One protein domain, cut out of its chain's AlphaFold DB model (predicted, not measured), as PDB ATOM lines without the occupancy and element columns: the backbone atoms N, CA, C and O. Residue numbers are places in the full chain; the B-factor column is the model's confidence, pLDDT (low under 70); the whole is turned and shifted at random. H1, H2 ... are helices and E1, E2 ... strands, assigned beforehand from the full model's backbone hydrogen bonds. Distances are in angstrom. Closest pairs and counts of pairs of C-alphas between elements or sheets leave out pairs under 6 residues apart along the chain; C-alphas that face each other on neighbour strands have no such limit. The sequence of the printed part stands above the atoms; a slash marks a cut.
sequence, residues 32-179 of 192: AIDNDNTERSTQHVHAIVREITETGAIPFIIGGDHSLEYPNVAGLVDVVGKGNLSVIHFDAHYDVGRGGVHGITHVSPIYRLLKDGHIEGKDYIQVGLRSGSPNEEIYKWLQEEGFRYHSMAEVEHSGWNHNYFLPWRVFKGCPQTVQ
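What this domain is: This is residues 32 to 179 of the 192 residues of an uncharacterized protein of Gammaproteobacteria bacterium LSUCC0112 (UniProt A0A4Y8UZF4). A small sheet of three parallel strands, E1, E2 and E3, has helices at its edges and ends; beyond the edge strand E1 comes H2, and beyond H2 comes the longest helix, H1, while H5 lies past the far ends of E2 and E3. H3 packs on H2, H4 stands off the sheet, and a long loop, residues 91 to 108, joins E1 to H3. The printed part has 148 residues, with six named helices and three named strands in the order H1 H2 E1 H3 E2 H4 E3 H5 H6, class mixed, helices and strands. The whole is compact, with a radius of gyration of the C-alphas of 15.5 A, and spans 43 by 37 by 26 A.

How they stand to each other: The sheet runs E1, residues 85 to 90, E2, residues 124 to 129, and E3, residues 148 to 151. E1 and E2 are parallel at 4 degrees, with N 89 and O 125 within hydrogen-bond range at 2.8 A. E2 and E3 are parallel at 12 degrees, with N 150 and O 126 at 2.8 A. With H3, residues 109 to 115, and H4, residues 136 to 144, between them, E1, H3, E2 and E2, H4, E3 are strand-helix-strand units, parallel neighbour strands joined through a helix, both with right-handed crossovers. H4 is not on the sheet. H2, residues 66 to 80, H5, residues 152 to 158, and H6, residues 167 to 170, only graze the sheet, as does H3, only just, with 5 pairs of C-alphas within 10 A. The closest C-alphas of E2 and H5 are those of Gly 128 and Met 152, 4.2 A apart. H2 touches H3, the closest C-alphas being those of Tyr 70 and Pro 109, 4.9 A apart. H1, residues 38 to 54, touches H2, closest at the C-alphas of His 46 and Pro 71, 4.4 A; they run the same way at a tilt of 36 degrees, only just steep. H1 and E1 are apart. In H1, H3, H4 and H5 every O i to N i+4 pair is within hydrogen-bond range, in H2 8 of 11, and H6 is too short for such a pair.

Where its parts are: H1 begins at C-alpha 38, (-17.907, -24.439, 46.069), and is 24.1 A long; H2 is 21.7 A. E1 measures 16.6 A, E2 13.8 A, E3 10.2 A, H3 9.8 A, H4 12.3 A, H5 9.9 A and H6 5.0 A. H6 ends at C-alpha 170, (-13.956, 2.977, 27.014).

The domain as a whole: The C-alphas farthest apart, those of Asp 36 and Asn 163, are 45.5 A apart. The printed part has no cut. The links H1 to H2 and E1 to H3 are long. Residues 162 to 179 are under pLDDT 70.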
ATOM      1  N   ALA A  32     -16.904 -16.289  55.324       94.25
ATOM      2  CA  ALA A  32     -16.837 -17.705  55.668       94.25
ATOM      3  C   ALA A  32     -17.079 -18.581  54.428       94.25
ATOM      4  O   ALA A  32     -18.049 -18.391  53.703       94.25
ATOM      5  N   ILE A  33     -16.225 -19.575  54.210       94.62
ATOM      6  CA  ILE A  33     -16.286 -20.473  53.052       94.62
ATOM      7  C   ILE A  33     -16.438 -21.927  53.497       94.62
ATOM      8  O   ILE A  33     -15.905 -22.345  54.526       94.62
ATOM      9  N   ASP A  34     -17.195 -22.687  52.715       95.38
ATOM     10  CA  ASP A  34     -17.334 -24.134  52.814       95.38
ATOM     11  C   ASP A  34     -16.347 -24.782  51.833       95.38
ATOM     12  O   ASP A  34     -16.577 -24.796  50.621       95.38
ATOM     13  N   ASN A  35     -15.227 -25.284  52.358       91.88
ATOM     14  CA  ASN A  35     -14.162 -25.889  51.550       91.88
ATOM     15  C   ASN A  35     -14.597 -27.183  50.845       91.88
ATOM     16  O   ASN A  35     -13.937 -27.601  49.897       91.88
ATOM     17  N   ASP A  36     -15.698 -27.796  51.286       94.81
ATOM     18  CA  ASP A  36     -16.238 -29.019  50.694       94.81
ATOM     19  C   ASP A  36     -17.374 -28.725  49.697       94.81
ATOM     20  O   ASP A  36     -17.900 -29.642  49.061       94.81
ATOM     21  N   ASN A  37     -17.783 -27.457  49.551       93.94
ATOM     22  CA  ASN A  37     -18.887 -27.066  48.681       93.94
ATOM     23  C   ASN A  37     -18.684 -25.673  48.065       93.94
ATOM     24  O   ASN A  37     -19.054 -24.638  48.636       93.94
ATOM     25  N   THR A  38     -18.143 -25.660  46.846       92.94
ATOM     26  CA  THR A  38     -17.907 -24.439  46.069       92.94
ATOM     27  C   THR A  38     -19.205 -23.691  45.786       92.94
ATOM     28  O   THR A  38     -19.260 -22.482  45.984       92.94
ATOM     29  N   GLU A  39     -20.274 -24.378  45.383       92.88
ATOM     30  CA  GLU A  39     -21.563 -23.760  45.056       92.88
ATOM     31  C   GLU A  39     -22.147 -22.991  46.249       92.88
ATOM     32  O   GLU A  39     -22.616 -21.860  46.101       92.88
ATOM     33  N   ARG A  40     -22.069 -23.576  47.446       95.44
ATOM     34  CA  ARG A  40     -22.508 -22.938  48.689       95.44
ATOM     35  C   ARG A  40     -21.641 -21.730  49.031       95.44
ATOM     36  O   ARG A  40     -22.180 -20.684  49.395       95.44
ATOM     37  N   SER A  41     -20.322 -21.857  48.896       95.62
ATOM     38  CA  SER A  41     -19.382 -20.752  49.113       95.62
ATOM     39  C   SER A  41     -19.652 -19.592  48.158       95.62
ATOM     40  O   SER A  41     -19.757 -18.450  48.596       95.62
ATOM     41  N   THR A  42     -19.856 -19.872  46.870       95.56
ATOM     42  CA  THR A  42     -20.188 -18.869  45.851       95.56
ATOM     43  C   THR A  42     -21.469 -18.115  46.192       95.56
ATOM     44  O   THR A  42     -21.474 -16.886  46.147       95.56
ATOM     45  N   GLN A  43     -22.536 -18.816  46.590       96.69
ATOM     46  CA  GLN A  43     -23.788 -18.171  47.006       96.69
ATOM     47  C   GLN A  43     -23.600 -17.278  48.237       96.69
ATOM     48  O   GLN A  43     -24.177 -16.193  48.311       96.69
ATOM     49  N   HIS A  44     -22.788 -17.712  49.203       97.31
ATOM     50  CA  HIS A  44     -22.523 -16.920  50.398       97.31
ATOM     51  C   HIS A  44     -21.682 -15.673  50.093       97.31
ATOM     52  O   HIS A  44     -22.041 -14.584  50.534       97.31
ATOM     53  N   VAL A  45     -20.619 -15.807  49.293       96.62
ATOM     54  CA  VAL A  45     -19.796 -14.673  48.842       96.62
ATOM     55  C   VAL A  45     -20.650 -13.649  48.103       96.62
ATOM     56  O   VAL A  45     -20.602 -12.470  48.441       96.62
ATOM     57  N   HIS A  46     -21.491 -14.096  47.166       97.19
ATOM     58  CA  HIS A  46     -22.435 -13.234  46.452       97.19
ATOM     59  C   HIS A  46     -23.303 -12.443  47.439       97.19
ATOM     60  O   HIS A  46     -23.347 -11.214  47.371       97.19
ATOM     61  N   ALA A  47     -23.938 -13.119  48.399       98.12
ATOM     62  CA  ALA A  47     -24.799 -12.466  49.382       98.12
ATOM     63  C   ALA A  47     -24.064 -11.395  50.209       98.12
ATOM     64  O   ALA A  47     -24.609 -10.310  50.405       98.12
ATOM     65  N   ILE A  48     -22.830 -11.664  50.648       97.12
ATOM     66  CA  ILE A  48     -22.039 -10.702  51.429       97.12
ATOM     67  C   ILE A  48     -21.585  -9.514  50.573       97.12
ATOM     68  O   ILE A  48     -21.672  -8.373  51.020       97.12
ATOM     69  N   VAL A  49     -21.146  -9.738  49.331       95.06
ATOM     70  CA  VAL A  49     -20.768  -8.636  48.427       95.06
ATOM     71  C   VAL A  49     -21.966  -7.738  48.136       95.06
ATOM     72  O   VAL A  49     -21.846  -6.512  48.186       95.06
ATOM     73  N   ARG A  50     -23.136  -8.336  47.898       96.75
ATOM     74  CA  ARG A  50     -24.397  -7.609  47.739       96.75
ATOM     75  C   ARG A  50     -24.721  -6.790  48.995       96.75
ATOM     76  O   ARG A  50     -24.974  -5.599  48.866       96.75
ATOM     77  N   GLU A  51     -24.646  -7.388  50.188       96.31
ATOM     78  CA  GLU A  51     -24.878  -6.704  51.474       96.31
ATOM     79  C   GLU A  51     -23.966  -5.480  51.650       96.31
ATOM     80  O   GLU A  51     -24.450  -4.395  51.965       96.31
ATOM     81  N   ILE A  52     -22.657  -5.628  51.408       93.88
ATOM     82  CA  ILE A  52     -21.693  -4.516  51.501       93.88
ATOM     83  C   ILE A  52     -22.045  -3.417  50.489       93.88
ATOM     84  O   ILE A  52     -22.011  -2.232  50.813       93.88
ATOM     85  N   THR A  53     -22.419  -3.797  49.269       92.25
ATOM     86  CA  THR A  53     -22.752  -2.834  48.210       92.25
ATOM     87  C   THR A  53     -24.047  -2.074  48.526       92.25
ATOM     88  O   THR A  53     -24.136  -0.876  48.259       92.25
ATOM     89  N   GLU A  54     -25.038  -2.715  49.157       95.50
ATOM     90  CA  GLU A  54     -26.289  -2.072  49.598       95.50
ATOM     91  C   GLU A  54     -26.065  -0.954  50.624       95.50
ATOM     92  O   GLU A  54     -26.884  -0.038  50.717       95.50
ATOM     93  N   THR A  55     -24.951  -0.965  51.365       93.81
ATOM     94  CA  THR A  55     -24.611   0.140  52.277       93.81
ATOM     95  C   THR A  55     -24.090   1.380  51.543       93.81
ATOM     96  O   THR A  55     -23.800   2.388  52.186       93.81
ATOM     97  N   GLY A  56     -23.907   1.307  50.222       89.81
ATOM     98  CA  GLY A  56     -23.240   2.328  49.415       89.81
ATOM     99  C   GLY A  56     -21.712   2.308  49.527       89.81
ATOM    100  O   GLY A  56     -21.058   3.213  49.007       89.81
ATOM    101  N   ALA A  57     -21.133   1.311  50.205       90.19
ATOM    102  CA  ALA A  57     -19.689   1.112  50.235       90.19
ATOM    103  C   ALA A  57     -19.208   0.460  48.931       90.19
ATOM    104  O   ALA A  57     -19.950  -0.263  48.269       90.19
ATOM    105  N   ILE A  58     -17.943   0.695  48.579       88.75
ATOM    106  CA  ILE A  58     -17.282   0.016  47.460       88.75
ATOM    107  C   ILE A  58     -16.519  -1.185  48.037       88.75
ATOM    108  O   ILE A  58     -15.584  -0.968  48.814       88.75
ATOM    109  N   PRO A  59     -16.880  -2.435  47.693       90.56
ATOM    110  CA  PRO A  59     -16.160  -3.605  48.179       90.56
ATOM    111  C   PRO A  59     -14.725  -3.645  47.638       90.56
ATOM    112  O   PRO A  59     -14.507  -3.643  46.427       90.56
ATOM    113  N   PHE A  60     -13.750  -3.745  48.542       89.81
ATOM    114  CA  PHE A  60     -12.375  -4.117  48.218       89.81
ATOM    115  C   PHE A  60     -12.109  -5.504  48.799       89.81
ATOM    116  O   PHE A  60     -11.964  -5.673  50.005       89.81
ATOM    117  N   ILE A  61     -12.132  -6.506  47.932       89.31
ATOM    118  CA  ILE A  61     -12.016  -7.920  48.305       89.31
ATOM    119  C   ILE A  61     -10.545  -8.337  48.140       89.31
ATOM    120  O   ILE A  61      -9.815  -7.774  47.334       89.31
ATOM    121  N   ILE A  62     -10.067  -9.294  48.924       89.06
ATOM    122  CA  ILE A  62      -8.754  -9.921  48.741       89.06
ATOM    123  C   ILE A  62      -8.962 -11.404  49.009       89.06
ATOM    124  O   ILE A  62      -9.473 -11.756  50.068       89.06
ATOM    125  N   GLY A  63      -8.558 -12.283  48.094       82.12
ATOM    126  CA  GLY A  63      -8.512 -13.709  48.403       82.12
ATOM    127  C   GLY A  63      -8.720 -14.632  47.215       82.12
ATOM    128  O   GLY A  63      -8.806 -14.185  46.079       82.12
ATOM    129  N   GLY A  64      -8.813 -15.921  47.559       86.50
ATOM    130  CA  GLY A  64      -9.222 -17.048  46.721       86.50
ATOM    131  C   GLY A  64      -8.531 -17.211  45.370       86.50
ATOM    132  O   GLY A  64      -7.561 -16.539  45.029       86.50
ATOM    133  N   ASP A  65      -9.044 -18.172  44.608       90.62
ATOM    134  CA  ASP A  65      -8.771 -18.261  43.181       90.62
ATOM    135  C   ASP A  65      -9.780 -17.414  42.387       90.62
ATOM    136  O   ASP A  65     -10.708 -16.809  42.933       90.62
ATOM    137  N   HIS A  66      -9.603 -17.386  41.069       92.56
ATOM    138  CA  HIS A  66     -10.368 -16.513  40.194       92.56
ATOM    139  C   HIS A  66     -11.865 -16.877  40.067       92.56
ATOM    140  O   HIS A  66     -12.658 -16.086  39.565       92.56
ATOM    141  N   SER A  67     -12.313 -18.016  40.607       92.56
ATOM    142  CA  SER A  67     -13.742 -18.357  40.656       92.56
ATOM    143  C   SER A  67     -14.576 -17.348  41.449       92.56
ATOM    144  O   SER A  67     -15.780 -17.239  41.204       92.56
ATOM    145  N   LEU A  68     -13.952 -16.590  42.358       93.44
ATOM    146  CA  LEU A  68     -14.602 -15.527  43.125       93.44
ATOM    147  C   LEU A  68     -15.044 -14.334  42.274       93.44
ATOM    148  O   LEU A  68     -15.916 -13.585  42.707       93.44
ATOM    149  N   GLU A  69     -14.511 -14.156  41.065       93.50
ATOM    150  CA  GLU A  69     -14.947 -13.065  40.189       93.50
ATOM    151  C   GLU A  69     -16.456 -13.143  39.904       93.50
ATOM    152  O   GLU A  69     -17.158 -12.136  40.007       93.50
ATOM    153  N   TYR A  70     -16.976 -14.348  39.642       95.25
ATOM    154  CA  TYR A  70     -18.395 -14.556  39.348       95.25
ATOM    155  C   TYR A  70     -19.328 -14.039  40.463       95.25
ATOM    156  O   TYR A  70     -20.127 -13.142  40.182       95.25
ATOM    157  N   PRO A  71     -19.250 -14.524  41.722       95.50
ATOM    158  CA  PRO A  71     -20.125 -14.033  42.786       95.50
ATOM    159  C   PRO A  71     -19.876 -12.565  43.151       95.50
ATOM    160  O   PRO A  71     -20.818 -11.879  43.548       95.50
ATOM    161  N   ASN A  72     -18.645 -12.062  42.999       95.00
ATOM    162  CA  ASN A  72     -18.326 -10.667  43.299       95.00
ATOM    163  C   ASN A  72     -19.018  -9.717  42.315       95.00
ATOM    164  O   ASN A  72     -19.729  -8.799  42.725       95.00
ATOM    165  N   VAL A  73     -18.848  -9.956  41.013       94.56
ATOM    166  CA  VAL A  73     -19.467  -9.131  39.968       94.56
ATOM    167  C   VAL A  73     -20.984  -9.294  39.998       94.56
ATOM    168  O   VAL A  73     -21.693  -8.292  39.960       94.56
ATOM    169  N   ALA A  74     -21.504 -10.517  40.138       95.50
ATOM    170  CA  ALA A  74     -22.946 -10.748  40.238       95.50
ATOM    171  C   ALA A  74     -23.578  -9.998  41.427       95.50
ATOM    172  O   ALA A  74     -24.602  -9.338  41.255       95.50
ATOM    173  N   GLY A  75     -22.943 -10.021  42.605       95.19
ATOM    174  CA  GLY A  75     -23.428  -9.301  43.786       95.19
ATOM    175  C   GLY A  75     -23.412  -7.784  43.643       95.19
ATOM    176  O   GLY A  75     -24.343  -7.122  44.101       95.19
ATOM    177  N   LEU A  76     -22.407  -7.233  42.960       93.25
ATOM    178  CA  LEU A  76     -22.373  -5.812  42.604       93.25
ATOM    179  C   LEU A  76     -23.508  -5.454  41.638       93.25
ATOM    180  O   LEU A  76     -24.224  -4.479  41.858       93.25
ATOM    181  N   VAL A  77     -23.699  -6.256  40.587       93.44
ATOM    182  CA  VAL A  77     -24.739  -6.047  39.564       93.44
ATOM    183  C   VAL A  77     -26.141  -6.030  40.170       93.44
ATOM    184  O   VAL A  77     -26.965  -5.224  39.739       93.44
ATOM    185  N   ASP A  78     -26.413  -6.862  41.176       95.88
ATOM    186  CA  ASP A  78     -27.716  -6.901  41.855       95.88
ATOM    187  C   ASP A  78     -28.105  -5.566  42.511       95.88
ATOM    188  O   ASP A  78     -29.293  -5.293  42.680       95.88
ATOM    189  N   VAL A  79     -27.121  -4.738  42.878       94.12
ATOM    190  CA  VAL A  79     -27.340  -3.438  43.532       94.12
ATOM    191  C   VAL A  79     -27.168  -2.279  42.551       94.12
ATOM    192  O   VAL A  79     -27.998  -1.373  42.507       94.12
ATOM    193  N   VAL A  80     -26.106  -2.310  41.745       88.81
ATOM    194  CA  VAL A  80     -25.738  -1.243  40.795       88.81
ATOM    195  C   VAL A  80     -26.639  -1.248  39.550       88.81
ATOM    196  O   VAL A  80     -26.910  -0.207  38.944       88.81
ATOM    197  N   GLY A  81     -27.155  -2.420  39.185       88.88
ATOM    198  CA  GLY A  81     -27.971  -2.644  38.001       88.88
ATOM    199  C   GLY A  81     -27.151  -3.048  36.774       88.88
ATOM    200  O   GLY A  81     -26.015  -2.617  36.561       88.88
ATOM    201  N   LYS A  82     -27.761  -3.882  35.927       86.75
ATOM    202  CA  LYS A  82     -27.175  -4.318  34.652       86.75
ATOM    203  C   LYS A  82     -26.922  -3.118  33.733       86.75
ATOM    204  O   LYS A  82     -27.766  -2.232  33.631       86.75
ATOM    205  N   GLY A  83     -25.765  -3.101  33.069       84.62
ATOM    206  CA  GLY A  83     -25.336  -2.005  32.188       84.62
ATOM    207  C   GLY A  83     -24.799  -0.760  32.911       84.62
ATOM    208  O   GLY A  83     -24.304   0.152  32.257       84.62
ATOM    209  N   ASN A  84     -24.853  -0.729  34.247       84.38
ATOM    210  CA  ASN A  84     -24.254   0.328  35.072       84.38
ATOM    211  C   ASN A  84     -22.932  -0.103  35.717       84.38
ATOM    212  O   ASN A  84     -22.396   0.628  36.550       84.38
ATOM    213  N   LEU A  85     -22.432  -1.283  35.343       84.12
ATOM    214  CA  LEU A  85     -21.182  -1.856  35.808       84.12
ATOM    215  C   LEU A  85     -20.303  -2.201  34.611       84.12
ATOM    216  O   LEU A  85     -20.777  -2.767  33.627       84.12
ATOM    217  N   SER A  86     -19.013  -1.921  34.731       87.25
ATOM    218  CA  SER A  86     -18.012  -2.381  33.776       87.25
ATOM    219  C   SER A  86     -16.836  -3.026  34.488       87.25
ATOM    220  O   SER A  86     -16.482  -2.581  35.579       87.25
ATOM    221  N   VAL A  87     -16.227  -4.032  33.859       88.62
ATOM    222  CA  VAL A  87     -15.109  -4.804  34.417       88.62
ATOM    223  C   VAL A  87     -13.842  -4.571  33.603       88.62
ATOM    224  O   VAL A  87     -13.838  -4.674  32.377       88.62
ATOM    225  N   ILE A  88     -12.755  -4.271  34.318       88.31
ATOM    226  CA  ILE A  88     -11.388  -4.263  33.797       88.31
ATOM    227  C   ILE A  88     -10.658  -5.405  34.475       88.31
ATOM    228  O   ILE A  88     -10.371  -5.326  35.668       88.31
ATOM    229  N   HIS A  89     -10.348  -6.429  33.701       90.75
ATOM    230  CA  HIS A  89      -9.756  -7.659  34.184       90.75
ATOM    231  C   HIS A  89      -8.313  -7.785  33.722       90.75
ATOM    232  O   HIS A  89      -8.014  -7.615  32.540       90.75
ATOM    233  N   PHE A  90      -7.408  -8.089  34.646       90.44
ATOM    234  CA  PHE A  90      -6.005  -8.339  34.326       90.44
ATOM    235  C   PHE A  90      -5.689  -9.810  34.556       90.44
ATOM    236  O   PHE A  90      -5.639 -10.236  35.706       90.44
ATOM    237  N   ASP A  91      -5.439 -10.564  33.483       90.81
ATOM    238  CA  ASP A  91      -5.074 -11.983  33.564       90.81
ATOM    239  C   ASP A  91      -4.319 -12.444  32.307       90.81
ATOM    240  O   ASP A  91      -4.354 -11.823  31.243       90.81
ATOM    241  N   ALA A  92      -3.596 -13.548  32.449       92.12
ATOM    242  CA  ALA A  92      -2.946 -14.259  31.361       92.12
ATOM    243  C   ALA A  92      -3.914 -15.130  30.542       92.12
ATOM    244  O   ALA A  92      -3.612 -15.397  29.374       92.12
ATOM    245  N   HIS A  93      -5.010 -15.588  31.155       92.88
ATOM    246  CA  HIS A  93      -5.943 -16.596  30.642       92.88
ATOM    247  C   HIS A  93      -7.308 -15.998  30.332       92.88
ATOM    248  O   HIS A  93      -7.757 -15.093  31.016       92.88
ATOM    249  N   TYR A  94      -8.008 -16.548  29.340       93.69
ATOM    250  CA  TYR A  94      -9.352 -16.079  28.985       93.69
ATOM    251  C   TYR A  94     -10.440 -16.432  30.006       93.69
ATOM    252  O   TYR A  94     -11.494 -15.828  29.949       93.69
ATOM    253  N   ASP A  95     -10.255 -17.449  30.853       94.00
ATOM    254  CA  ASP A  95     -11.209 -17.844  31.908       94.00
ATOM    255  C   ASP A  95     -12.687 -17.989  31.473       94.00
ATOM    256  O   ASP A  95     -13.645 -17.729  32.207       94.00
ATOM    257  N   VAL A  96     -12.855 -18.501  30.249       94.88
ATOM    258  CA  VAL A  96     -14.134 -18.779  29.563       94.88
ATOM    259  C   VAL A  96     -14.425 -20.280  29.407       94.88
ATOM    260  O   VAL A  96     -15.166 -20.714  28.523       94.88
ATOM    261  N   GLY A  97     -13.799 -21.105  30.236       91.44
ATOM    262  CA  GLY A  97     -13.987 -22.547  30.278       91.44
ATOM    263  C   GLY A  97     -15.436 -22.931  30.583       91.44
ATOM    264  O   GLY A  97     -16.073 -22.388  31.485       91.44
ATOM    265  N   ARG A  98     -15.953 -23.912  29.836       90.44
ATOM    266  CA  ARG A  98     -17.304 -24.467  29.995       90.44
ATOM    267  C   ARG A  98     -17.301 -25.981  29.793       90.44
ATOM    268  O   ARG A  98     -16.394 -26.520  29.164       90.44
ATOM    269  N   GLY A  99     -18.341 -26.656  30.281       83.44
ATOM    270  CA  GLY A  99     -18.522 -28.104  30.093       83.44
ATOM    271  C   GLY A  99     -17.680 -28.985  31.022       83.44
ATOM    272  O   GLY A  99     -17.573 -30.185  30.786       83.44
ATOM    273  N   GLY A 100     -17.087 -28.405  32.071       83.88
ATOM    274  CA  GLY A 100     -16.484 -29.170  33.159       83.88
ATOM    275  C   GLY A 100     -17.537 -29.884  34.012       83.88
ATOM    276  O   GLY A 100     -18.717 -29.538  33.983       83.88
ATOM    277  N   VAL A 101     -17.094 -30.875  34.795       83.88
ATOM    278  CA  VAL A 101     -17.954 -31.592  35.760       83.88
ATOM    279  C   VAL A 101     -18.502 -30.628  36.811       83.88
ATOM    280  O   VAL A 101     -19.686 -30.666  37.133       83.88
ATOM    281  N   HIS A 102     -17.638 -29.739  37.306       81.75
ATOM    282  CA  HIS A 102     -18.042 -28.626  38.148       81.75
ATOM    283  C   HIS A 102     -18.341 -27.414  37.291       81.75
ATOM    284  O   HIS A 102     -17.572 -27.044  36.400       81.75
ATOM    285  N   GLY A 103     -19.469 -26.783  37.597       83.44
ATOM    286  CA  GLY A 103     -19.848 -25.556  36.939       83.44
ATOM    287  C   GLY A 103     -18.935 -24.405  37.352       83.44
ATOM    288  O   GLY A 103     -18.572 -23.623  36.482       83.44
ATOM    289  N   ILE A 104     -18.639 -24.259  38.647       91.06
ATOM    290  CA  ILE A 104     -17.890 -23.128  39.211       91.06
ATOM    291  C   ILE A 104     -16.435 -23.539  39.380       91.06
ATOM    292  O   ILE A 104     -16.120 -24.428  40.165       91.06
ATOM    293  N   THR A 105     -15.550 -22.887  38.636       93.00
ATOM    294  CA  THR A 105     -14.100 -23.106  38.690       93.00
ATOM    295  C   THR A 105     -13.366 -21.816  38.345       93.00
ATOM    296  O   THR A 105     -13.944 -20.933  37.705       93.00
ATOM    297  N   HIS A 106     -12.076 -21.741  38.679       91.94
ATOM    298  CA  HIS A 106     -11.224 -20.595  38.353       91.94
ATOM    299  C   HIS A 106     -11.082 -20.299  36.849       91.94
ATOM    300  O   HIS A 106     -10.754 -19.179  36.493       91.94
ATOM    301  N   VAL A 107     -11.375 -21.266  35.969       91.94
ATOM    302  CA  VAL A 107     -11.296 -21.093  34.508       91.94
ATOM    303  C   VAL A 107     -12.630 -20.723  33.871       91.94
ATOM    304  O   VAL A 107     -12.694 -20.641  32.656       91.94
ATOM    305  N   SER A 108     -13.711 -20.592  34.641       93.62
ATOM    306  CA  SER A 108     -15.070 -20.371  34.121       93.62
ATOM    307  C   SER A 108     -15.778 -19.048  34.474       93.62
ATOM    308  O   SER A 108     -16.910 -18.881  34.002       93.62
ATOM    309  N   PRO A 109     -15.233 -18.132  35.308       94.38
ATOM    310  CA  PRO A 109     -16.018 -17.006  35.810       94.38
ATOM    311  C   PRO A 109     -16.515 -16.086  34.691       94.38
ATOM    312  O   PRO A 109     -17.699 -15.748  34.679       94.38
ATOM    313  N   ILE A 110     -15.673 -15.774  33.701       94.88
ATOM    314  CA  ILE A 110     -16.032 -14.871  32.600       94.88
ATOM    315  C   ILE A 110     -17.128 -15.494  31.734       94.88
ATOM    316  O   ILE A 110     -18.121 -14.834  31.424       94.88
ATOM    317  N   TYR A 111     -17.011 -16.788  31.406       95.56
ATOM    318  CA  TYR A 111     -18.066 -17.492  30.667       95.56
ATOM    319  C   TYR A 111     -19.417 -17.366  31.374       95.56
ATOM    320  O   TYR A 111     -20.416 -17.055  30.732       95.56
ATOM    321  N   ARG A 112     -19.446 -17.574  32.692       94.94
ATOM    322  CA  ARG A 112     -20.674 -17.511  33.496       94.94
ATOM    323  C   ARG A 112     -21.244 -16.107  33.589       94.94
ATOM    324  O   ARG A 112     -22.444 -15.941  33.408       94.94
ATOM    325  N   LEU A 113     -20.403 -15.105  33.834       95.19
ATOM    326  CA  LEU A 113     -20.839 -13.712  33.937       95.19
ATOM    327  C   LEU A 113     -21.544 -13.238  32.665       95.19
ATOM    328  O   LEU A 113     -22.609 -12.622  32.752       95.19
ATOM    329  N   LEU A 114     -20.979 -13.576  31.505       95.62
ATOM    330  CA  LEU A 114     -21.576 -13.282  30.204       95.62
ATOM    331  C   LEU A 114     -22.816 -14.152  29.955       95.62
ATOM    332  O   LEU A 114     -23.880 -13.643  29.612       95.62
ATOM    333  N   LYS A 115     -22.717 -15.471  30.179       95.31
ATOM    334  CA  LYS A 115     -23.793 -16.430  29.883       95.31
ATOM    335  C   LYS A 115     -25.061 -16.185  30.702       95.31
ATOM    336  O   LYS A 115     -26.159 -16.312  30.156       95.31
ATOM    337  N   ASP A 116     -24.909 -15.843  31.976       95.44
ATOM    338  CA  ASP A 116     -26.014 -15.542  32.892       95.44
ATOM    339  C   ASP A 116     -26.483 -14.077  32.760       95.44
ATOM    340  O   ASP A 116     -27.472 -13.657  33.372       95.44
ATOM    341  N   GLY A 117     -25.801 -13.285  31.925       94.69
ATOM    342  CA  GLY A 117     -26.154 -11.906  31.611       94.69
ATOM    343  C   GLY A 117     -26.002 -10.963  32.801       94.69
ATOM    344  O   GLY A 117     -26.827 -10.060  32.964       94.69
ATOM    345  N   HIS A 118     -25.012 -11.194  33.668       93.75
ATOM    346  CA  HIS A 118     -24.643 -10.246  34.724       93.75
ATOM    347  C   HIS A 118     -23.884  -9.052  34.142       93.75
ATOM    348  O   HIS A 118     -24.111  -7.920  34.562       93.75
ATOM    349  N   ILE A 119     -23.044  -9.297  33.137       91.25
ATOM    350  CA  ILE A 119     -22.319  -8.266  32.400       91.25
ATOM    351  C   ILE A 119     -22.379  -8.562  30.904       91.25
ATOM    352  O   ILE A 119     -22.426  -9.721  30.499       91.25
ATOM    353  N   GLU A 120     -22.403  -7.516  30.086       91.38
ATOM    354  CA  GLU A 120     -22.303  -7.657  28.635       91.38
ATOM    355  C   GLU A 120     -20.827  -7.667  28.222       91.38
ATOM    356  O   GLU A 120     -20.007  -6.979  28.834       91.38
ATOM    357  N   GLY A 121     -20.470  -8.392  27.157       92.25
ATOM    358  CA  GLY A 121     -19.076  -8.454  26.697       92.25
ATOM    359  C   GLY A 121     -18.520  -7.075  26.337       92.25
ATOM    360  O   GLY A 121     -17.368  -6.772  26.641       92.25
ATOM    361  N   LYS A 122     -19.367  -6.182  25.809       88.44
ATOM    362  CA  LYS A 122     -19.000  -4.783  25.548       88.44
ATOM    363  C   LYS A 122     -18.602  -4.015  26.815       88.44
ATOM    364  O   LYS A 122     -17.851  -3.056  26.698       88.44
ATOM    365  N   ASP A 123     -19.065  -4.410  27.997       88.62
ATOM    366  CA  ASP A 123     -18.757  -3.764  29.280       88.62
ATOM    367  C   ASP A 123     -17.626  -4.482  30.034       88.62
ATOM    368  O   ASP A 123     -17.285  -4.113  31.159       88.62
ATOM    369  N   TYR A 124     -16.993  -5.462  29.387       90.94
ATOM    370  CA  TYR A 124     -15.869  -6.227  29.904       90.94
ATOM    371  C   TYR A 124     -14.623  -5.987  29.040       90.94
ATOM    372  O   TYR A 124     -14.665  -6.082  27.810       90.94
ATOM    373  N   ILE A 125     -13.496  -5.666  29.674       89.94
ATOM    374  CA  ILE A 125     -12.198  -5.589  29.003       89.94
ATOM    375  C   ILE A 125     -11.156  -6.401  29.754       89.94
ATOM    376  O   ILE A 125     -10.959  -6.216  30.953       89.94
ATOM    377  N   GLN A 126     -10.460  -7.265  29.028       91.25
ATOM    378  CA  GLN A 126      -9.387  -8.085  29.567       91.25
ATOM    379  C   GLN A 126      -8.013  -7.604  29.091       91.25
ATOM    380  O   GLN A 126      -7.835  -7.262  27.927       91.25
ATOM    381  N   VAL A 127      -7.009  -7.578  29.961       90.81
ATOM    382  CA  VAL A 127      -5.667  -7.073  29.641       90.81
ATOM    383  C   VAL A 127      -4.600  -8.039  30.145       90.81
ATOM    384  O   VAL A 127      -4.614  -8.447  31.302       90.81
ATOM    385  N   GLY A 128      -3.625  -8.360  29.291       90.06
ATOM    386  CA  GLY A 128      -2.464  -9.182  29.658       90.06
ATOM    387  C   GLY A 128      -2.514 -10.629  29.162       90.06
ATOM    388  O   GLY A 128      -1.658 -11.433  29.556       90.06
ATOM    389  N   LEU A 129      -3.458 -10.944  28.268       92.88
ATOM    390  CA  LEU A 129      -3.614 -12.280  27.697       92.88
ATOM    391  C   LEU A 129      -2.326 -12.762  27.032       92.88
ATOM    392  O   LEU A 129      -1.735 -12.073  26.195       92.88
ATOM    393  N   ARG A 130      -1.906 -13.968  27.412       93.31
ATOM    394  CA  ARG A 130      -0.706 -14.645  26.894       93.31
ATOM    395  C   ARG A 130      -0.809 -16.173  26.926       93.31
ATOM    396  O   ARG A 130       0.173 -16.851  26.639       93.31
ATOM    397  N   SER A 131      -1.972 -16.718  27.282       88.00
ATOM    398  CA  SER A 131      -2.286 -18.139  27.138       88.00
ATOM    399  C   SER A 131      -2.663 -18.491  25.696       88.00
ATOM    400  O   SER A 131      -2.824 -17.622  24.837       88.00
ATOM    401  N   GLY A 132      -2.882 -19.782  25.440       86.94
ATOM    402  CA  GLY A 132      -3.569 -20.214  24.223       86.94
ATOM    403  C   GLY A 132      -4.970 -19.602  24.118       86.94
ATOM    404  O   GLY A 132      -5.634 -19.371  25.133       86.94
ATOM    405  N   SER A 133      -5.403 -19.349  22.881       87.75
ATOM    406  CA  SER A 133      -6.774 -18.931  22.571       87.75
ATOM    407  C   SER A 133      -7.772 -20.024  22.971       87.75
ATOM    408  O   SER A 133      -7.440 -21.211  22.864       87.75
ATOM    409  N   PRO A 134      -9.014 -19.672  23.357       92.06
ATOM    410  CA  PRO A 134     -10.093 -20.648  23.403       92.06
ATOM    411  C   PRO A 134     -10.330 -21.257  22.012       92.06
ATOM    412  O   PRO A 134      -9.832 -20.762  20.995       92.06
ATOM    413  N   ASN A 135     -11.112 -22.340  21.967       93.88
ATOM    414  CA  ASN A 135     -11.520 -22.945  20.702       93.88
ATOM    415  C   ASN A 135     -12.313 -21.951  19.826       93.88
ATOM    416  O   ASN A 135     -12.839 -20.950  20.315       93.88
ATOM    417  N   GLU A 136     -12.400 -22.237  18.526       95.12
ATOM    418  CA  GLU A 136     -13.011 -21.331  17.542       95.12
ATOM    419  C   GLU A 136     -14.463 -20.965  17.884       95.12
ATOM    420  O   GLU A 136     -14.875 -19.825  17.686       95.12
ATOM    421  N   GLU A 137     -15.231 -21.913  18.423       95.56
ATOM    422  CA  GLU A 137     -16.627 -21.693  18.805       95.56
ATOM    423  C   GLU A 137     -16.748 -20.647  19.921       95.56
ATOM    424  O   GLU A 137     -17.493 -19.679  19.789       95.56
ATOM    425  N   ILE A 138     -15.981 -20.812  21.002       94.38
ATOM    426  CA  ILE A 138     -15.977 -19.874  22.130       94.38
ATOM    427  C   ILE A 138     -15.402 -18.528  21.697       94.38
ATOM    428  O   ILE A 138     -15.928 -17.491  22.088       94.38
ATOM    429  N   TYR A 139     -14.356 -18.524  20.870       94.81
ATOM    430  CA  TYR A 139     -13.775 -17.284  20.368       94.81
ATOM    431  C   TYR A 139     -14.791 -16.463  19.557       94.81
ATOM    432  O   TYR A 139     -14.929 -15.266  19.792       94.81
ATOM    433  N   LYS A 140     -15.548 -17.098  18.651       96.12
ATOM    434  CA  LYS A 140     -16.619 -16.423  17.897       96.12
ATOM    435  C   LYS A 140     -17.730 -15.920  18.808       96.12
ATOM    436  O   LYS A 140     -18.152 -14.780  18.655       96.12
ATOM    437  N   TRP A 141     -18.144 -16.724  19.786       95.81
ATOM    438  CA  TRP A 141     -19.130 -16.293  20.774       95.81
ATOM    439  C   TRP A 141     -18.664 -15.041  21.537       95.81
ATOM    440  O   TRP A 141     -19.415 -14.081  21.645       95.81
ATOM    441  N   LEU A 142     -17.401 -14.979  21.973       95.25
ATOM    442  CA  LEU A 142     -16.853 -13.779  22.618       95.25
ATOM    443  C   LEU A 142     -16.899 -12.546  21.703       95.25
ATOM    444  O   LEU A 142     -17.198 -11.447  22.169       95.25
ATOM    445  N   GLN A 143     -16.634 -12.715  20.406       94.44
ATOM    446  CA  GLN A 143     -16.762 -11.623  19.436       94.44
ATOM    447  C   GLN A 143     -18.213 -11.150  19.287       94.44
ATOM    448  O   GLN A 143     -18.449  -9.945  19.209       94.44
ATOM    449  N   GLU A 144     -19.176 -12.072  19.272       95.44
ATOM    450  CA  GLU A 144     -20.612 -11.769  19.205       95.44
ATOM    451  C   GLU A 144     -21.105 -11.026  20.455       95.44
ATOM    452  O   GLU A 144     -21.867 -10.069  20.332       95.44
ATOM    453  N   GLU A 145     -20.608 -11.393  21.641       93.38
ATOM    454  CA  GLU A 145     -20.873 -10.684  22.907       93.38
ATOM    455  C   GLU A 145     -20.203  -9.295  22.972       93.38
ATOM    456  O   GLU A 145     -20.457  -8.507  23.887       93.38
ATOM    457  N   GLY A 146     -19.324  -8.974  22.017       93.00
ATOM    458  CA  GLY A 146     -18.556  -7.730  22.002       93.00
ATOM    459  C   GLY A 146     -17.435  -7.690  23.042       93.00
ATOM    460  O   GLY A 146     -17.026  -6.598  23.438       93.00
ATOM    461  N   PHE A 147     -16.951  -8.853  23.489       92.44
ATOM    462  CA  PHE A 147     -15.855  -8.981  24.449       92.44
ATOM    463  C   PHE A 147     -14.581  -8.320  23.923       92.44
ATOM    464  O   PHE A 147     -14.175  -8.532  22.776       92.44
ATOM    465  N   ARG A 148     -13.923  -7.532  24.773       91.00
ATOM    466  CA  ARG A 148     -12.700  -6.812  24.409       91.00
ATOM    467  C   ARG A 148     -11.518  -7.334  25.188       91.00
ATOM    468  O   ARG A 148     -11.614  -7.594  26.384       91.00
ATOM    469  N   TYR A 149     -10.381  -7.421  24.517       91.19
ATOM    470  CA  TYR A 149      -9.146  -7.795  25.170       91.19
ATOM    471  C   TYR A 149      -7.928  -7.113  24.553       91.19
ATOM    472  O   TYR A 149      -7.941  -6.742  23.382       91.19
ATOM    473  N   HIS A 150      -6.865  -7.023  25.347       90.94
ATOM    474  CA  HIS A 150      -5.526  -6.635  24.932       90.94
ATOM    475  C   HIS A 150      -4.531  -7.711  25.357       90.94
ATOM    476  O   HIS A 150      -4.427  -8.067  26.537       90.94
ATOM    477  N   SER A 151      -3.790  -8.242  24.388       92.50
ATOM    478  CA  SER A 151      -2.757  -9.245  24.671       92.50
ATOM    479  C   SER A 151      -1.543  -8.617  25.353       92.50
ATOM    480  O   SER A 151      -1.259  -7.434  25.164       92.50
ATOM    481  N   MET A 152      -0.771  -9.408  26.098       92.31
ATOM    482  CA  MET A 152       0.483  -8.914  26.671       92.31
ATOM    483  C   MET A 152       1.468  -8.480  25.573       92.31
ATOM    484  O   MET A 152       2.123  -7.456  25.720       92.31
ATOM    485  N   ALA A 153       1.509  -9.188  24.438       92.12
ATOM    486  CA  ALA A 153       2.349  -8.814  23.298       92.12
ATOM    487  C   ALA A 153       1.982  -7.429  22.727       92.12
ATOM    488  O   ALA A 153       2.859  -6.643  22.371       92.12
ATOM    489  N   GLU A 154       0.689  -7.104  22.674       91.06
ATOM    490  CA  GLU A 154       0.208  -5.783  22.264       91.06
ATOM    491  C   GLU A 154       0.608  -4.693  23.268       91.06
ATOM    492  O   GLU A 154       1.073  -3.628  22.852       91.06
ATOM    493  N   VAL A 155       0.458  -4.969  24.570       89.31
ATOM    494  CA  VAL A 155       0.856  -4.063  25.664       89.31
ATOM    495  C   VAL A 155       2.358  -3.780  25.611       89.31
ATOM    496  O   VAL A 155       2.767  -2.624  25.685       89.31
ATOM    497  N   GLU A 156       3.189  -4.814  25.466       90.25
ATOM    498  CA  GLU A 156       4.652  -4.693  25.407       90.25
ATOM    499  C   GLU A 156       5.115  -3.915  24.175       90.25
ATOM    500  O   GLU A 156       6.025  -3.092  24.269       90.25
ATOM    501  N   HIS A 157       4.472  -4.140  23.026       90.69
ATOM    502  CA  HIS A 157       4.800  -3.440  21.789       90.69
ATOM    503  C   HIS A 157       4.374  -1.967  21.812       90.69
ATOM    504  O   HIS A 157       5.136  -1.086  21.413       90.69
ATOM    505  N   SER A 158       3.147  -1.695  22.260       85.88
ATOM    506  CA  SER A 158       2.514  -0.373  22.135       85.88
ATOM    507  C   SER A 158       2.732   0.520  23.360       85.88
ATOM    508  O   SER A 158       2.566   1.740  23.281       85.88
ATOM    509  N   GLY A 159       3.111  -0.082  24.490       84.31
ATOM    510  CA  GLY A 159       3.239   0.560  25.791       84.31
ATOM    511  C   GLY A 159       1.892   0.868  26.456       84.31
ATOM    512  O   GLY A 159       0.856   1.028  25.814       84.31
ATOM    513  N   TRP A 160       1.924   1.041  27.779       78.88
ATOM    514  CA  TRP A 160       0.744   1.342  28.607       78.88
ATOM    515  C   TRP A 160       0.074   2.689  28.294       78.88
ATOM    516  O   TRP A 160      -1.103   2.882  28.580       78.88
ATOM    517  N   ASN A 161       0.811   3.622  27.685       72.19
ATOM    518  CA  ASN A 161       0.316   4.956  27.330       72.19
ATOM    519  C   ASN A 161      -0.455   4.984  26.002       72.19
ATOM    520  O   ASN A 161      -0.880   6.053  25.554       72.19
ATOM    521  N   HIS A 162      -0.598   3.842  25.327       62.41
ATOM    522  CA  HIS A 162      -1.294   3.794  24.054       62.41
ATOM    523  C   HIS A 162      -2.785   4.119  24.246       62.41
ATOM    524  O   HIS A 162      -3.428   3.621  25.167       62.41
ATOM    525  N   ASN A 163      -3.349   4.962  23.370       56.22
ATOM    526  CA  ASN A 163      -4.694   5.556  23.499       56.22
ATOM    527  C   ASN A 163      -5.855   4.553  23.694       56.22
ATOM    528  O   ASN A 163      -6.952   4.983  24.057       56.22
ATOM    529  N   TYR A 164      -5.625   3.263  23.445       55.38
ATOM    530  CA  TYR A 164      -6.598   2.178  23.584       55.38
ATOM    531  C   TYR A 164      -6.660   1.583  24.999       55.38
ATOM    532  O   TYR A 164      -7.698   1.048  25.370       55.38
ATOM    533  N   PHE A 165      -5.614   1.751  25.819       52.78
ATOM    534  CA  PHE A 165      -5.572   1.224  27.189       52.78
ATOM    535  C   PHE A 165      -6.335   2.064  28.205       52.78
ATOM    536  O   PHE A 165      -6.526   1.614  29.328       52.78
ATOM    537  N   LEU A 166      -6.744   3.283  27.845       52.44
ATOM    538  CA  LEU A 166      -7.342   4.236  28.774       52.44
ATOM    539  C   LEU A 166      -8.788   3.825  29.096       52.44
ATOM    540  O   LEU A 166      -9.696   4.136  28.311       52.44
ATOM    541  N   PRO A 167      -9.055   3.192  30.256       52.62
ATOM    542  CA  PRO A 167     -10.361   2.595  30.529       52.62
ATOM    543  C   PRO A 167     -11.462   3.663  30.618       52.62
ATOM    544  O   PRO A 167     -12.613   3.437  30.255       52.62
ATOM    545  N   TRP A 168     -11.098   4.895  30.990       46.56
ATOM    546  CA  TRP A 168     -12.024   6.027  31.099       46.56
ATOM    547  C   TRP A 168     -12.585   6.523  29.758       46.56
ATOM    548  O   TRP A 168     -13.605   7.211  29.730       46.56
ATOM    549  N   ARG A 169     -11.934   6.218  28.625       43.12
ATOM    550  CA  ARG A 169     -12.502   6.495  27.290       43.12
ATOM    551  C   ARG A 169     -13.452   5.398  26.832       43.12
ATOM    552  O   ARG A 169     -14.355   5.668  26.046       43.12
ATOM    553  N   VAL A 170     -13.234   4.196  27.343       49.53
ATOM    554  CA  VAL A 170     -13.956   2.977  27.014       49.53
ATOM    555  C   VAL A 170     -15.309   2.904  27.741       49.53
ATOM    556  O   VAL A 170     -16.278   2.436  27.148       49.53
ATOM    557  N   PHE A 171     -15.414   3.455  28.955       52.88
ATOM    558  CA  PHE A 171     -16.627   3.391  29.786       52.88
ATOM    559  C   PHE A 171     -17.392   4.716  29.908       52.88
ATOM    560  O   PHE A 171     -18.076   4.949  30.900       52.88
ATOM    561  N   LYS A 172     -17.320   5.596  28.899       42.41
ATOM    562  CA  LYS A 172     -17.906   6.958  28.919       42.41
ATOM    563  C   LYS A 172     -19.422   7.070  29.210       42.41
ATOM    564  O   LYS A 172     -19.918   8.192  29.268       42.41
ATOM    565  N   GLY A 173     -20.146   5.964  29.388       44.38
ATOM    566  CA  GLY A 173     -21.567   5.932  29.760       44.38
ATOM    567  C   GLY A 173     -21.891   5.164  31.047       44.38
ATOM    568  O   GLY A 173     -23.061   5.100  31.404       44.38
ATOM    569  N   CYS A 174     -20.897   4.591  31.735       47.62
ATOM    570  CA  CYS A 174     -21.105   3.761  32.918       47.62
ATOM    571  C   CYS A 174     -20.868   4.593  34.196       47.62
ATOM    572  O   CYS A 174     -19.738   5.035  34.423       47.62
ATOM    573  N   PRO A 175     -21.900   4.864  35.022       45.41
ATOM    574  CA  PRO A 175     -21.771   5.731  36.195       45.41
ATOM    575  C   PRO A 175     -20.916   5.119  37.316       45.41
ATOM    576  O   PRO A 175     -20.414   5.862  38.157       45.41
ATOM    577  N   GLN A 176     -20.721   3.794  37.325       50.72
ATOM    578  CA  GLN A 176     -19.883   3.096  38.298       50.72
ATOM    579  C   GLN A 176     -18.980   2.078  37.590       50.72
ATOM    580  O   GLN A 176     -19.388   0.990  37.199       50.72
ATOM    581  N   THR A 177     -17.704   2.430  37.426       46.59
ATOM    582  CA  THR A 177     -16.686   1.450  37.031       46.59
ATOM    583  C   THR A 177     -16.263   0.694  38.283       46.59
ATOM    584  O   THR A 177     -15.635   1.284  39.161       46.59
ATOM    585  N   VAL A 178     -16.589  -0.595  38.379       46.50
ATOM    586  CA  VAL A 178     -15.975  -1.450  39.398       46.50
ATOM    587  C   VAL A 178     -14.774  -2.117  38.765       46.50
ATOM    588  O   VAL A 178     -14.871  -3.001  37.918       46.50
ATOM    589  N   GLN A 179     -13.610  -1.662  39.204       43.34
ATOM    590  CA  GLN A 179     -12.341  -2.288  38.901       43.34
ATOM    591  C   GLN A 179     -12.295  -3.652  39.600       43.34
ATOM    592  O   GLN A 179     -11.832  -3.784  40.729       43.34
TER     593      GLN A 179